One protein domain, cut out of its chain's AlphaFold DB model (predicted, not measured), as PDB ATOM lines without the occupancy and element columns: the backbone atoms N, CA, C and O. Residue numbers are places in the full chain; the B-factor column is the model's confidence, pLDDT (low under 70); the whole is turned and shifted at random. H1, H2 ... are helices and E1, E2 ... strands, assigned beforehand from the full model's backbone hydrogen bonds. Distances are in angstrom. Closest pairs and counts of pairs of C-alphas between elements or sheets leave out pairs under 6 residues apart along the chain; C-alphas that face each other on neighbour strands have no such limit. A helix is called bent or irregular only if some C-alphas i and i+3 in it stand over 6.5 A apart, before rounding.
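This is residues 4 to 98 of the 172 residues of an uncharacterized protein of Chitinophaga sp. OK723 (UniProt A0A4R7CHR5). Picture a long antiparallel hairpin of two strands, E1 and E2, with a loose cluster of helices H3, H4, H5 and H6 round the end where its strands open, away from its turn at residues 61 to 66. H2 packs beside E1, and H1 lies farther out, near E1 and H2. The printed part has 95 residues, with six named helices and two named strands in the order H1, H2, H3, H4, E1, E2, H5, H6; its class is mixed, helices and strands. The whole is only just loose, close to compact, with a radius of gyration of the C-alphas of 15.0 A and spans of 44 by 34 by 19 A.

Find C-alpha 4 at (-15.490, -7.303, 61.595), where H1, residues 4 to 9, begins. H2 follows at residues 13 to 20, then H3 at residues 26 to 36, 14.9 A long. H4, residues 43 to 49, is irregular: C-alphas 45 and 48 are 7.4 A apart. E1, residues 52 to 60, starts at C-alpha 52, (-7.656, -0.988, 83.456), runs 23.3 A and bends by 56 degrees at residue 57. E2, residues 67 to 75, runs 26.2 A. H5 is residues 77 to 82, and H6, residues 85 to 96, runs 16.4 A to C-alpha 96 at (11.983, 12.563, 87.803).

Begin with the hairpin E1 and E2, whose directions stand at 153 degrees; N 54 and O 72 are 2.9 A apart and N 68 and O 59 are 2.8 A apart, both within hydrogen-bond range. Residues 24 to 25 form a short antiparallel pairing with residues 74 to 75 of E2. The closest C-alphas of H2 and E1, those of Tyr 15 and His 54, are 5.4 A apart. H1 is close to H2 but not clearly touching, with Tyr 6 and Glu 13 closest at 6.7 A between C-alphas. H3 and E2 come closest at the C-alphas of Ala 26 and Tyr 73, 5.5 A. H3 touches H4, with the C-alphas of Ala 26 and Ala 43 closest at 5.1 A, about perpendicular at 85 degrees. H6 touches H4 with residues 88 to 92 alone; the closest C-alphas, of Glu 45 and Ile 88, are 6.9 A apart. H5 is close to H3 but not clearly touching, with the C-alphas of Val 29 and Ala 80 closest at 6.4 A. In H2, H3, H5 and H6 every O i to N i+4 pair is within hydrogen-bond range; in H1 it is 1 of 2, and in H4 0 of 3, with 2 of 4 O i to N i+3 pairs.

The C-alphas farthest apart, those of Ser 4 and Asn 97, are 45.1 A apart. The printed part has no cut, and no link is long. The mean pLDDT of the printed part is 81.4; look for values under 70 at residues 4 to 11, 57 to 64 and 66 to 68.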
ATOM      1  N   SER A   4     -15.822  -8.161  62.737       50.09
ATOM      2  CA  SER A   4     -15.490  -7.303  61.595       50.09
ATOM      3  C   SER A   4     -15.739  -5.805  61.826       50.09
ATOM      4  O   SER A   4     -15.134  -4.981  61.141       50.09
ATOM      5  N   HIS A   5     -16.580  -5.424  62.796       50.84
ATOM      6  CA  HIS A   5     -16.834  -4.015  63.120       50.84
ATOM      7  C   HIS A   5     -15.725  -3.385  63.985       50.84
ATOM      8  O   HIS A   5     -15.435  -2.198  63.816       50.84
ATOM      9  N   TYR A   6     -15.048  -4.171  64.838       50.22
ATOM     10  CA  TYR A   6     -13.980  -3.682  65.731       50.22
ATOM     11  C   TYR A   6     -12.771  -3.143  64.955       50.22
ATOM     12  O   TYR A   6     -12.215  -2.099  65.293       50.22
ATOM     13  N   LEU A   7     -12.409  -3.795  63.845       50.16
ATOM     14  CA  LEU A   7     -11.326  -3.336  62.968       50.16
ATOM     15  C   LEU A   7     -11.653  -2.004  62.277       50.16
ATOM     16  O   LEU A   7     -10.752  -1.208  62.025       50.16
ATOM     17  N   ARG A   8     -12.936  -1.737  61.995       52.72
ATOM     18  CA  ARG A   8     -13.379  -0.552  61.243       52.72
ATOM     19  C   ARG A   8     -13.491   0.702  62.115       52.72
ATOM     20  O   ARG A   8     -13.313   1.802  61.605       52.72
ATOM     21  N   GLN A   9     -13.756   0.541  63.413       55.62
ATOM     22  CA  GLN A   9     -13.790   1.638  64.394       55.62
ATOM     23  C   GLN A   9     -12.454   1.846  65.121       55.62
ATOM     24  O   GLN A   9     -12.298   2.819  65.856       55.62
ATOM     25  N   GLY A  10     -11.492   0.936  64.943       61.09
ATOM     26  CA  GLY A  10     -10.194   0.998  65.608       61.09
ATOM     27  C   GLY A  10     -10.251   0.764  67.119       61.09
ATOM     28  O   GLY A  10      -9.223   0.870  67.768       61.09
ATOM     29  N   LYS A  11     -11.401   0.424  67.708       67.12
ATOM     30  CA  LYS A  11     -11.545   0.139  69.143       67.12
ATOM     31  C   LYS A  11     -11.532  -1.373  69.379       67.12
ATOM     32  O   LYS A  11     -12.158  -2.121  68.632       67.12
ATOM     33  N   SER A  12     -10.812  -1.827  70.407       71.12
ATOM     34  CA  SER A  12     -10.923  -3.218  70.874       71.12
ATOM     35  C   SER A  12     -12.270  -3.452  71.565       71.12
ATOM     36  O   SER A  12     -12.878  -2.503  72.051       71.12
ATOM     37  N   GLU A  13     -12.731  -4.701  71.622       75.12
ATOM     38  CA  GLU A  13     -13.964  -5.077  72.332       75.12
ATOM     39  C   GLU A  13     -13.945  -4.591  73.784       75.12
ATOM     40  O   GLU A  13     -14.806  -3.818  74.188       75.12
ATOM     41  N   ASN A  14     -12.847  -4.858  74.487       78.31
ATOM     42  CA  ASN A  14     -12.650  -4.401  75.859       78.31
ATOM     43  C   ASN A  14     -12.680  -2.869  76.018       78.31
ATOM     44  O   ASN A  14     -13.019  -2.367  77.084       78.31
ATOM     45  N   TYR A  15     -12.311  -2.107  74.979       81.00
ATOM     46  CA  TYR A  15     -12.417  -0.648  75.013       81.00
ATOM     47  C   TYR A  15     -13.880  -0.203  75.030       81.00
ATOM     48  O   TYR A  15     -14.217   0.728  75.755       81.00
ATOM     49  N   GLN A  16     -14.730  -0.840  74.221       77.81
ATOM     50  CA  GLN A  16     -16.157  -0.528  74.195       77.81
ATOM     51  C   GLN A  16     -16.814  -0.964  75.506       77.81
ATOM     52  O   GLN A  16     -17.517  -0.167  76.111       77.81
ATOM     53  N   ASP A  17     -16.466  -2.151  76.010       82.81
ATOM     54  CA  ASP A  17     -16.945  -2.631  77.308       82.81
ATOM     55  C   ASP A  17     -16.567  -1.679  78.454       82.81
ATOM     56  O   ASP A  17     -17.341  -1.495  79.389       82.81
ATOM     57  N   ALA A  18     -15.383  -1.062  78.410       82.31
ATOM     58  CA  ALA A  18     -14.965  -0.072  79.402       82.31
ATOM     59  C   ALA A  18     -15.804   1.214  79.343       82.31
ATOM     60  O   ALA A  18     -16.137   1.780  80.387       82.31
ATOM     61  N   GLU A  19     -16.168   1.666  78.136       81.62
ATOM     62  CA  GLU A  19     -17.101   2.784  77.952       81.62
ATOM     63  C   GLU A  19     -18.508   2.412  78.445       81.62
ATOM     64  O   GLU A  19     -19.127   3.194  79.165       81.62
ATOM     65  N   ASP A  20     -18.976   1.199  78.142       84.50
ATOM     66  CA  ASP A  20     -20.300   0.707  78.535       84.50
ATOM     67  C   ASP A  20     -20.408   0.495  80.061       84.50
ATOM     68  O   ASP A  20     -21.465   0.712  80.652       84.50
ATOM     69  N   LYS A  21     -19.298   0.153  80.733       84.81
ATOM     70  CA  LYS A  21     -19.177   0.116  82.206       84.81
ATOM     71  C   LYS A  21     -19.151   1.507  82.855       84.81
ATOM     72  O   LYS A  21     -19.124   1.597  84.083       84.81
ATOM     73  N   GLY A  22     -19.120   2.583  82.067       86.25
ATOM     74  CA  GLY A  22     -19.061   3.956  82.567       86.25
ATOM     75  C   GLY A  22     -17.707   4.340  83.168       86.25
ATOM     76  O   GLY A  22     -17.647   5.222  84.027       86.25
ATOM     77  N   LEU A  23     -16.614   3.686  82.759       89.19
ATOM     78  CA  LEU A  23     -15.279   4.050  83.227       89.19
ATOM     79  C   LEU A  23     -14.804   5.343  82.554       89.19
ATOM     80  O   LEU A  23     -14.914   5.518  81.340       89.19
ATOM     81  N   MET A  24     -14.209   6.237  83.340       90.12
ATOM     82  CA  MET A  24     -13.677   7.506  82.845       90.12
ATOM     83  C   MET A  24     -12.302   7.322  82.216       90.12
ATOM     84  O   MET A  24     -11.462   6.570  82.716       90.12
ATOM     85  N   LYS A  25     -12.011   8.076  81.158       91.50
ATOM     86  CA  LYS A  25     -10.688   8.056  80.520       91.50
ATOM     87  C   LYS A  25      -9.690   8.878  81.328       91.50
ATOM     88  O   LYS A  25     -10.027   9.919  81.887       91.50
ATOM     89  N   ALA A  26      -8.412   8.504  81.279       90.38
ATOM     90  CA  ALA A  26      -7.330   9.228  81.961       90.38
ATOM     91  C   ALA A  26      -7.307  10.747  81.700       90.38
ATOM     92  O   ALA A  26      -6.925  11.515  82.576       90.38
ATOM     93  N   GLY A  27      -7.698  11.195  80.500       87.75
ATOM     94  CA  GLY A  27      -7.779  12.623  80.166       87.75
ATOM     95  C   GLY A  27      -8.909  13.364  80.888       87.75
ATOM     96  O   GLY A  27      -8.732  14.510  81.306       87.75
ATOM     97  N   GLU A  28     -10.047  12.702  81.078       90.19
ATOM     98  CA  GLU A  28     -11.197  13.237  81.812       90.19
ATOM     99  C   GLU A  28     -10.868  13.313  83.303       90.19
ATOM    100  O   GLU A  28     -11.014  14.372  83.913       90.19
ATOM    101  N   VAL A  29     -10.290  12.239  83.854       91.44
ATOM    102  CA  VAL A  29      -9.820  12.203  85.247       91.44
ATOM    103  C   VAL A  29      -8.738  13.253  85.492       91.44
ATOM    104  O   VAL A  29      -8.808  13.980  86.476       91.44
ATOM    105  N   ALA A  30      -7.776  13.414  84.579       91.88
ATOM    106  CA  ALA A  30      -6.752  14.453  84.689       91.88
ATOM    107  C   ALA A  30      -7.361  15.860  84.748       91.88
ATOM    108  O   ALA A  30      -6.917  16.685  85.545       91.88
ATOM    109  N   THR A  31      -8.400  16.129  83.954       92.06
ATOM    110  CA  THR A  31      -9.104  17.419  83.965       92.06
ATOM    111  C   THR A  31      -9.868  17.625  85.275       92.06
ATOM    112  O   THR A  31      -9.807  18.708  85.857       92.06
ATOM    113  N   LEU A  32     -10.550  16.585  85.762       92.00
ATOM    114  CA  LEU A  32     -11.287  16.605  87.024       92.00
ATOM    115  C   LEU A  32     -10.347  16.856  88.208       92.00
ATOM    116  O   LEU A  32     -10.575  17.780  88.989       92.00
ATOM    117  N   LEU A  33      -9.260  16.091  88.310       91.56
ATOM    118  CA  LEU A  33      -8.277  16.239  89.384       91.56
ATOM    119  C   LEU A  33      -7.525  17.565  89.287       91.56
ATOM    120  O   LEU A  33      -7.258  18.181  90.316       91.56
ATOM    121  N   SER A  34      -7.243  18.049  88.070       92.50
ATOM    122  CA  SER A  34      -6.597  19.354  87.898       92.50
ATOM    123  C   SER A  34      -7.450  20.490  88.456       92.50
ATOM    124  O   SER A  34      -6.920  21.397  89.093       92.50
ATOM    125  N   LYS A  35      -8.774  20.417  88.262       92.12
ATOM    126  CA  LYS A  35      -9.727  21.359  88.862       92.12
ATOM    127  C   LYS A  35      -9.821  21.176  90.379       92.12
ATOM    128  O   LYS A  35      -9.746  22.161  91.102       92.12
ATOM    129  N   LYS A  36      -9.936  19.931  90.860       90.94
ATOM    130  CA  LYS A  36     -10.058  19.599  92.293       90.94
ATOM    131  C   LYS A  36      -8.869  20.101  93.119       90.94
ATOM    132  O   LYS A  36      -9.064  20.609  94.215       90.94
ATOM    133  N   PHE A  37      -7.652  19.959  92.597       92.06
ATOM    134  CA  PHE A  37      -6.414  20.302  93.303       92.06
ATOM    135  C   PHE A  37      -5.785  21.626  92.851       92.06
ATOM    136  O   PHE A  37      -4.673  21.942  93.271       92.06
ATOM    137  N   ASN A  38      -6.450  22.370  91.959       92.38
ATOM    138  CA  ASN A  38      -5.933  23.599  91.347       92.38
ATOM    139  C   ASN A  38      -4.477  23.468  90.842       92.38
ATOM    140  O   ASN A  38      -3.651  24.364  90.991       92.38
ATOM    141  N   THR A  39      -4.140  22.300  90.292       90.69
ATOM    142  CA  THR A  39      -2.777  21.933  89.896       90.69
ATOM    143  C   THR A  39      -2.834  21.226  88.556       90.69
ATOM    144  O   THR A  39      -3.650  20.335  88.358       90.69
ATOM    145  N   LYS A  40      -1.950  21.576  87.619       91.56
ATOM    146  CA  LYS A  40      -1.906  20.904  86.315       91.56
ATOM    147  C   LYS A  40      -1.458  19.447  86.477       91.56
ATOM    148  O   LYS A  40      -0.307  19.187  86.838       91.56
ATOM    149  N   ILE A  41      -2.357  18.519  86.159       90.62
ATOM    150  CA  ILE A  41      -2.117  17.073  86.149       90.62
ATOM    151  C   ILE A  41      -2.276  16.570  84.714       90.62
ATOM    152  O   ILE A  41      -3.279  16.839  84.054       90.62
ATOM    153  N   ALA A  42      -1.279  15.851  84.205       89.56
ATOM    154  CA  ALA A  42      -1.340  15.231  82.888       89.56
ATOM    155  C   ALA A  42      -1.849  13.786  82.978       89.56
ATOM    156  O   ALA A  42      -1.521  13.054  83.907       89.56
ATOM    157  N   ALA A  43      -2.561  13.319  81.949       88.06
ATOM    158  CA  ALA A  43      -3.064  11.940  81.887       88.06
ATOM    159  C   ALA A  43      -1.959  10.873  82.049       88.06
ATOM    160  O   ALA A  43      -2.203   9.824  82.637       88.06
ATOM    161  N   LYS A  44      -0.733  11.160  81.582       86.69
ATOM    162  CA  LYS A  44       0.436  10.271  81.736       86.69
ATOM    163  C   LYS A  44       0.836  10.041  83.195       86.69
ATOM    164  O   LYS A  44       1.413   9.012  83.521       86.69
ATOM    165  N   GLU A  45       0.559  11.003  84.068       86.50
ATOM    166  CA  GLU A  45       0.893  10.912  85.494       86.50
ATOM    167  C   GLU A  45      -0.077   9.998  86.243       86.50
ATOM    168  O   GLU A  45       0.255   9.501  87.319       86.50
ATOM    169  N   LEU A  46      -1.249   9.754  85.648       89.06
ATOM    170  CA  LEU A  46      -2.308   8.946  86.231       89.06
ATOM    171  C   LEU A  46      -2.247   7.471  85.827       89.06
ATOM    172  O   LEU A  46      -2.905   6.658  86.464       89.06
ATOM    173  N   GLU A  47      -1.448   7.101  84.819       88.75
ATOM    174  CA  GLU A  47      -1.354   5.718  84.314       88.75
ATOM    175  C   GLU A  47      -1.169   4.655  85.418       88.75
ATOM    176  O   GLU A  47      -1.823   3.617  85.329       88.75
ATOM    177  N   PRO A  48      -0.360   4.877  86.479       87.12
ATOM    178  CA  PRO A  48      -0.186   3.883  87.545       87.12
ATOM    179  C   PRO A  48      -1.403   3.682  88.453       87.12
ATOM    180  O   PRO A  48      -1.426   2.711  89.202       87.12
ATOM    181  N   PHE A  49      -2.377   4.592  88.415       88.19
ATOM    182  CA  PHE A  49      -3.599   4.535  89.223       88.19
ATOM    183  C   PHE A  49      -4.814   4.061  88.409       88.19
ATOM    184  O   PHE A  49      -5.933   4.081  88.911       88.19
ATOM    185  N   ALA A  50      -4.613   3.693  87.141       89.19
ATOM    186  CA  ALA A  50      -5.681   3.233  86.267       89.19
ATOM    187  C   ALA A  50      -6.208   1.863  86.703       89.19
ATOM    188  O   ALA A  50      -5.425   0.955  86.988       89.19
ATOM    189  N   THR A  51      -7.530   1.702  86.684       88.81
ATOM    190  CA  THR A  51      -8.204   0.429  86.968       88.81
ATOM    191  C   THR A  51      -7.895  -0.590  85.871       88.81
ATOM    192  O   THR A  51      -7.566  -1.741  86.142       88.81
ATOM    193  N   GLU A  52      -7.962  -0.153  84.613       90.56
ATOM    194  CA  GLU A  52      -7.656  -0.988  83.456       90.56
ATOM    195  C   GLU A  52      -7.128  -0.159  82.282       90.56
ATOM    196  O   GLU A  52      -7.228   1.071  82.241       90.56
ATOM    197  N   TRP A  53      -6.520  -0.838  81.311       89.62
ATOM    198  CA  TRP A  53      -6.054  -0.216  80.082       89.62
ATOM    199  C   TRP A  53      -6.410  -1.082  78.884       89.62
ATOM    200  O   TRP A  53      -6.225  -2.297  78.909       89.62
ATOM    201  N   HIS A  54      -6.850  -0.435  77.807       86.50
ATOM    202  CA  HIS A  54      -7.241  -1.112  76.574       86.50
ATOM    203  C   HIS A  54      -6.590  -0.471  75.358       86.50
ATOM    204  O   HIS A  54      -6.194   0.701  75.357       86.50
ATOM    205  N   HIS A  55      -6.471  -1.255  74.291       79.62
ATOM    206  CA  HIS A  55      -6.003  -0.749  73.010       79.62
ATOM    207  C   HIS A  55      -7.126   0.023  72.314       79.62
ATOM    208  O   HIS A  55      -8.177  -0.532  71.991       79.62
ATOM    209  N   ALA A  56      -6.867   1.299  72.032       72.06
ATOM    210  CA  ALA A  56      -7.756   2.174  71.269       72.06
ATOM    211  C   ALA A  56      -7.453   2.154  69.762       72.06
ATOM    212  O   ALA A  56      -7.794   3.104  69.059       72.06
ATOM    213  N   GLY A  57      -6.738   1.124  69.295       68.94
ATOM    214  CA  GLY A  57      -6.372   0.944  67.893       68.94
ATOM    215  C   GLY A  57      -4.903   1.173  67.596       68.94
ATOM    216  O   GLY A  57      -4.081   1.406  68.489       68.94
ATOM    217  N   VAL A  58      -4.580   1.077  66.309       67.44
ATOM    218  CA  VAL A  58      -3.228   1.197  65.769       67.44
ATOM    219  C   VAL A  58      -3.100   2.538  65.047       67.44
ATOM    220  O   VAL A  58      -3.820   2.809  64.093       67.44
ATOM    221  N   PHE A  59      -2.171   3.376  65.499       68.00
ATOM    222  CA  PHE A  59      -1.940   4.724  64.976       68.00
ATOM    223  C   PHE A  59      -0.528   4.833  64.404       68.00
ATOM    224  O   PHE A  59       0.386   4.134  64.845       68.00
ATOM    225  N   LYS A  60      -0.310   5.738  63.446       63.84
ATOM    226  CA  LYS A  60       1.050   6.072  62.999       63.84
ATOM    227  C   LYS A  60       1.824   6.697  64.161       63.84
ATOM    228  O   LYS A  60       1.323   7.603  64.828       63.84
ATOM    229  N   SER A  61       3.022   6.188  64.433       66.00
ATOM    230  CA  SER A  61       3.901   6.757  65.451       66.00
ATOM    231  C   SER A  61       4.314   8.176  65.059       66.00
ATOM    232  O   SER A  61       4.653   8.432  63.910       66.00
ATOM    233  N   SER A  62       4.355   9.095  66.024       65.00
ATOM    234  CA  SER A  62       4.877  10.450  65.808       65.00
ATOM    235  C   SER A  62       6.381  10.484  65.502       65.00
ATOM    236  O   SER A  62       6.876  11.498  65.030       65.00
ATOM    237  N   ALA A  63       7.110   9.396  65.781       68.50
ATOM    238  CA  ALA A  63       8.566   9.304  65.660       68.50
ATOM    239  C   ALA A  63       9.037   8.403  64.497       68.50
ATOM    240  O   ALA A  63      10.199   8.007  64.465       68.50
ATOM    241  N   GLY A  64       8.158   8.028  63.557       66.25
ATOM    242  CA  GLY A  64       8.558   7.266  62.368       66.25
ATOM    243  C   GLY A  64       7.399   6.617  61.612       66.25
ATOM    244  O   GLY A  64       6.238   6.774  61.971       66.25
ATOM    245  N   GLN A  65       7.713   5.820  60.586       73.00
ATOM    246  CA  GLN A  65       6.708   5.133  59.754       73.00
ATOM    247  C   GLN A  65       6.087   3.879  60.401       73.00
ATOM    248  O   GLN A  65       5.287   3.186  59.778       73.00
ATOM    249  N   SER A  66       6.430   3.573  61.657       69.38
ATOM    250  CA  SER A  66       5.878   2.409  62.358       69.38
ATOM    251  C   SER A  66       4.472   2.678  62.894       69.38
ATOM    252  O   SER A  66       4.188   3.728  63.477       69.38
ATOM    253  N   LEU A  67       3.596   1.695  62.727       68.19
ATOM    254  CA  LEU A  67       2.284   1.646  63.350       68.19
ATOM    255  C   LEU A  67       2.428   1.198  64.814       68.19
ATOM    256  O   LEU A  67       3.065   0.185  65.097       68.19
ATOM    257  N   ARG A  68       1.856   1.950  65.757       69.00
ATOM    258  CA  ARG A  68       1.866   1.628  67.191       69.00
ATOM    259  C   ARG A  68       0.458   1.616  67.763       69.00
ATOM    260  O   ARG A  68      -0.340   2.515  67.510       69.00
ATOM    261  N   GLY A  69       0.177   0.609  68.585       70.75
ATOM    262  CA  GLY A  69      -1.047   0.563  69.374       70.75
ATOM    263  C   GLY A  69      -1.080   1.708  70.388       70.75
ATOM    264  O   GLY A  69      -0.125   1.875  71.150       70.75
ATOM    265  N   ARG A  70      -2.164   2.488  70.430       77.12
ATOM    266  CA  ARG A  70      -2.369   3.493  71.483       77.12
ATOM    267  C   ARG A  70      -3.072   2.837  72.663       77.12
ATOM    268  O   ARG A  70      -4.157   2.279  72.504       77.12
ATOM    269  N   LYS A  71      -2.452   2.910  73.838       85.06
ATOM    270  CA  LYS A  71      -3.092   2.520  75.095       85.06
ATOM    271  C   LYS A  71      -3.962   3.665  75.593       85.06
ATOM    272  O   LYS A  71      -3.546   4.825  75.539       85.06
ATOM    273  N   VAL A  72      -5.157   3.336  76.057       86.69
ATOM    274  CA  VAL A  72      -6.034   4.250  76.787       86.69
ATOM    275  C   VAL A  72      -6.295   3.632  78.146       86.69
ATOM    276  O   VAL A  72      -6.608   2.449  78.239       86.69
ATOM    277  N   TYR A  73      -6.109   4.443  79.177       90.88
ATOM    278  CA  TYR A  73      -6.267   4.050  80.565       90.88
ATOM    279  C   TYR A  73      -7.626   4.530  81.067       90.88
ATOM    280  O   TYR A  73      -8.012   5.676  80.802       90.88
ATOM    281  N   PHE A  74      -8.319   3.645  81.768       91.69
ATOM    282  CA  PHE A  74      -9.660   3.834  82.293       91.69
ATOM    283  C   PHE A  74      -9.649   3.765  83.820       91.69
ATOM    284  O   PHE A  74      -8.834   3.061  84.421       91.69
ATOM    285  N   PHE A  75     -10.558   4.512  84.435       93.75
ATOM    286  CA  PHE A  75     -10.679   4.663  85.878       93.75
ATOM    287  C   PHE A  75     -12.124   4.452  86.291       93.75
ATOM    288  O   PHE A  75     -13.038   5.024  85.692       93.75
ATOM    289  N   SER A  76     -12.323   3.691  87.362       91.75
ATOM    290  CA  SER A  76     -13.591   3.723  88.075       91.75
ATOM    291  C   SER A  76     -13.779   5.086  88.752       91.75
ATOM    292  O   SER A  76     -12.812   5.771  89.103       91.75
ATOM    293  N   GLN A  77     -15.032   5.494  88.958       86.88
ATOM    294  CA  GLN A  77     -15.344   6.741  89.661       86.88
ATOM    295  C   GLN A  77     -14.752   6.759  91.078       86.88
ATOM    296  O   GLN A  77     -14.250   7.786  91.537       86.88
ATOM    297  N   THR A  78     -14.791   5.617  91.763       86.69
ATOM    298  CA  THR A  78     -14.229   5.438  93.104       86.69
ATOM    299  C   THR A  78     -12.715   5.594  93.106       86.69
ATOM    300  O   THR A  78     -12.193   6.362  93.913       86.69
ATOM    301  N   ASP A  79     -12.011   4.953  92.169       86.00
ATOM    302  CA  ASP A  79     -10.548   5.034  92.099       86.00
ATOM    303  C   ASP A  79     -10.102   6.456  91.769       86.00
ATOM    304  O   ASP A  79      -9.226   6.996  92.440       86.00
ATOM    305  N   ALA A  80     -10.767   7.109  90.808       85.75
ATOM    306  CA  ALA A  80     -10.490   8.495  90.444       85.75
ATOM    307  C   ALA A  80     -10.645   9.456  91.634       85.75
ATOM    308  O   ALA A  80      -9.838  10.370  91.799       85.75
ATOM    309  N   ASN A  81     -11.652   9.247  92.484       85.44
ATOM    310  CA  ASN A  81     -11.890  10.087  93.657       85.44
ATOM    311  C   ASN A  81     -10.867   9.871  94.781       85.44
ATOM    312  O   ASN A  81     -10.585  10.823  95.518       85.44
ATOM    313  N   ASN A  82     -10.317   8.658  94.879       87.75
ATOM    314  CA  ASN A  82      -9.337   8.255  95.888       87.75
ATOM    315  C   ASN A  82      -7.899   8.671  95.542       87.75
ATOM    316  O   ASN A  82      -7.029   8.631  96.413       87.75
ATOM    317  N   VAL A  83      -7.626   9.098  94.302       87.12
ATOM    318  CA  VAL A  83      -6.311   9.646  93.943       87.12
ATOM    319  C   VAL A  83      -6.076  10.953  94.706       87.12
ATOM    320  O   VAL A  83      -6.778  11.949  94.511       87.12
ATOM    321  N   SER A  84      -5.054  10.958  95.561       90.06
ATOM    322  CA  SER A  84      -4.635  12.134  96.330       90.06
ATOM    323  C   SER A  84      -3.544  12.923  95.603       90.06
ATOM    324  O   SER A  84      -2.753  12.365  94.832       90.06
ATOM    325  N   LEU A  85      -3.456  14.225  95.883       88.44
ATOM    326  CA  LEU A  85      -2.390  15.066  95.339       88.44
ATOM    327  C   LEU A  85      -1.002  14.558  95.760       88.44
ATOM    328  O   LEU A  85      -0.108  14.472  94.920       88.44
ATOM    329  N   ASP A  86      -0.849  14.127  97.014       88.44
ATOM    330  CA  ASP A  86       0.414  13.604  97.545       88.44
ATOM    331  C   ASP A  86       0.889  12.370  96.777       88.44
ATOM    332  O   ASP A  86       2.061  12.272  96.411       88.44
ATOM    333  N   THR A  87      -0.027  11.454  96.438       88.56
ATOM    334  CA  THR A  87       0.315  10.274  95.629       88.56
ATOM    335  C   THR A  87       0.767  10.637  94.214       88.56
ATOM    336  O   THR A  87       1.704  10.026  93.692       88.56
ATOM    337  N   ILE A  88       0.161  11.660  93.603       88.25
ATOM    338  CA  ILE A  88       0.561  12.146  92.275       88.25
ATOM    339  C   ILE A  88       1.959  12.770  92.341       88.25
ATOM    340  O   ILE A  88       2.816  12.453  91.514       88.25
ATOM    341  N   LEU A  89       2.219  13.616  93.341       87.94
ATOM    342  CA  LEU A  89       3.515  14.275  93.525       87.94
ATOM    343  C   LEU A  89       4.626  13.273  93.852       87.94
ATOM    344  O   LEU A  89       5.714  13.351  93.278       87.94
ATOM    345  N   ALA A  90       4.347  12.280  94.699       86.38
ATOM    346  CA  ALA A  90       5.281  11.200  94.992       86.38
ATOM    347  C   ALA A  90       5.664  10.427  93.720       86.38
ATOM    348  O   ALA A  90       6.845  10.154  93.486       86.38
ATOM    349  N   ASN A  91       4.692  10.125  92.852       85.75
ATOM    350  CA  ASN A  91       4.963   9.470  91.575       85.75
ATOM    351  C   ASN A  91       5.756  10.376  90.614       85.75
ATOM    352  O   ASN A  91       6.705   9.913  89.981       85.75
ATOM    353  N   ARG A  92       5.439  11.677  90.548       84.12
ATOM    354  CA  ARG A  92       6.197  12.661  89.758       84.12
ATOM    355  C   ARG A  92       7.668  12.693  90.178       84.12
ATOM    356  O   ARG A  92       8.543  12.579  89.322       84.12
ATOM    357  N   ASN A  93       7.939  12.748  91.480       83.94
ATOM    358  CA  ASN A  93       9.299  12.719  92.024       83.94
ATOM    359  C   ASN A  93      10.000  11.390  91.726       83.94
ATOM    360  O   ASN A  93      11.156  11.375  91.310       83.94
ATOM    361  N   LYS A  94       9.290  10.263  91.851       82.31
ATOM    362  CA  LYS A  94       9.825   8.941  91.500       82.31
ATOM    363  C   LYS A  94      10.208   8.842  90.023       82.31
ATOM    364  O   LYS A  94      11.205   8.204  89.704       82.31
ATOM    365  N   VAL A  95       9.424   9.432  89.120       80.19
ATOM    366  CA  VAL A  95       9.721   9.446  87.680       80.19
ATOM    367  C   VAL A  95      10.870  10.402  87.360       80.19
ATOM    368  O   VAL A  95      11.738  10.027  86.578       80.19
ATOM    369  N   ALA A  96      10.909  11.584  87.982       79.50
ATOM    370  CA  ALA A  96      11.983  12.563  87.803       79.50
ATOM    371  C   ALA A  96      13.343  12.049  88.310       79.50
ATOM    372  O   ALA A  96      14.364  12.294  87.677       79.50
ATOM    373  N   ASN A  97      13.343  11.277  89.399       79.75
ATOM    374  CA  ASN A  97      14.549  10.711  90.006       79.75
ATOM    375  C   ASN A  97      15.004   9.389  89.367       79.75
ATOM    376  O   ASN A  97      15.935   8.761  89.875       79.75
ATOM    377  N   LYS A  98      14.364   8.916  88.285       77.44
ATOM    378  CA  LYS A  98      14.882   7.738  87.579       77.44
ATOM    379  C   LYS A  98      16.236   8.103  86.966       77.44
ATOM    380  O   LYS A  98      16.282   9.050  86.178       77.44
TER     381      LYS A  98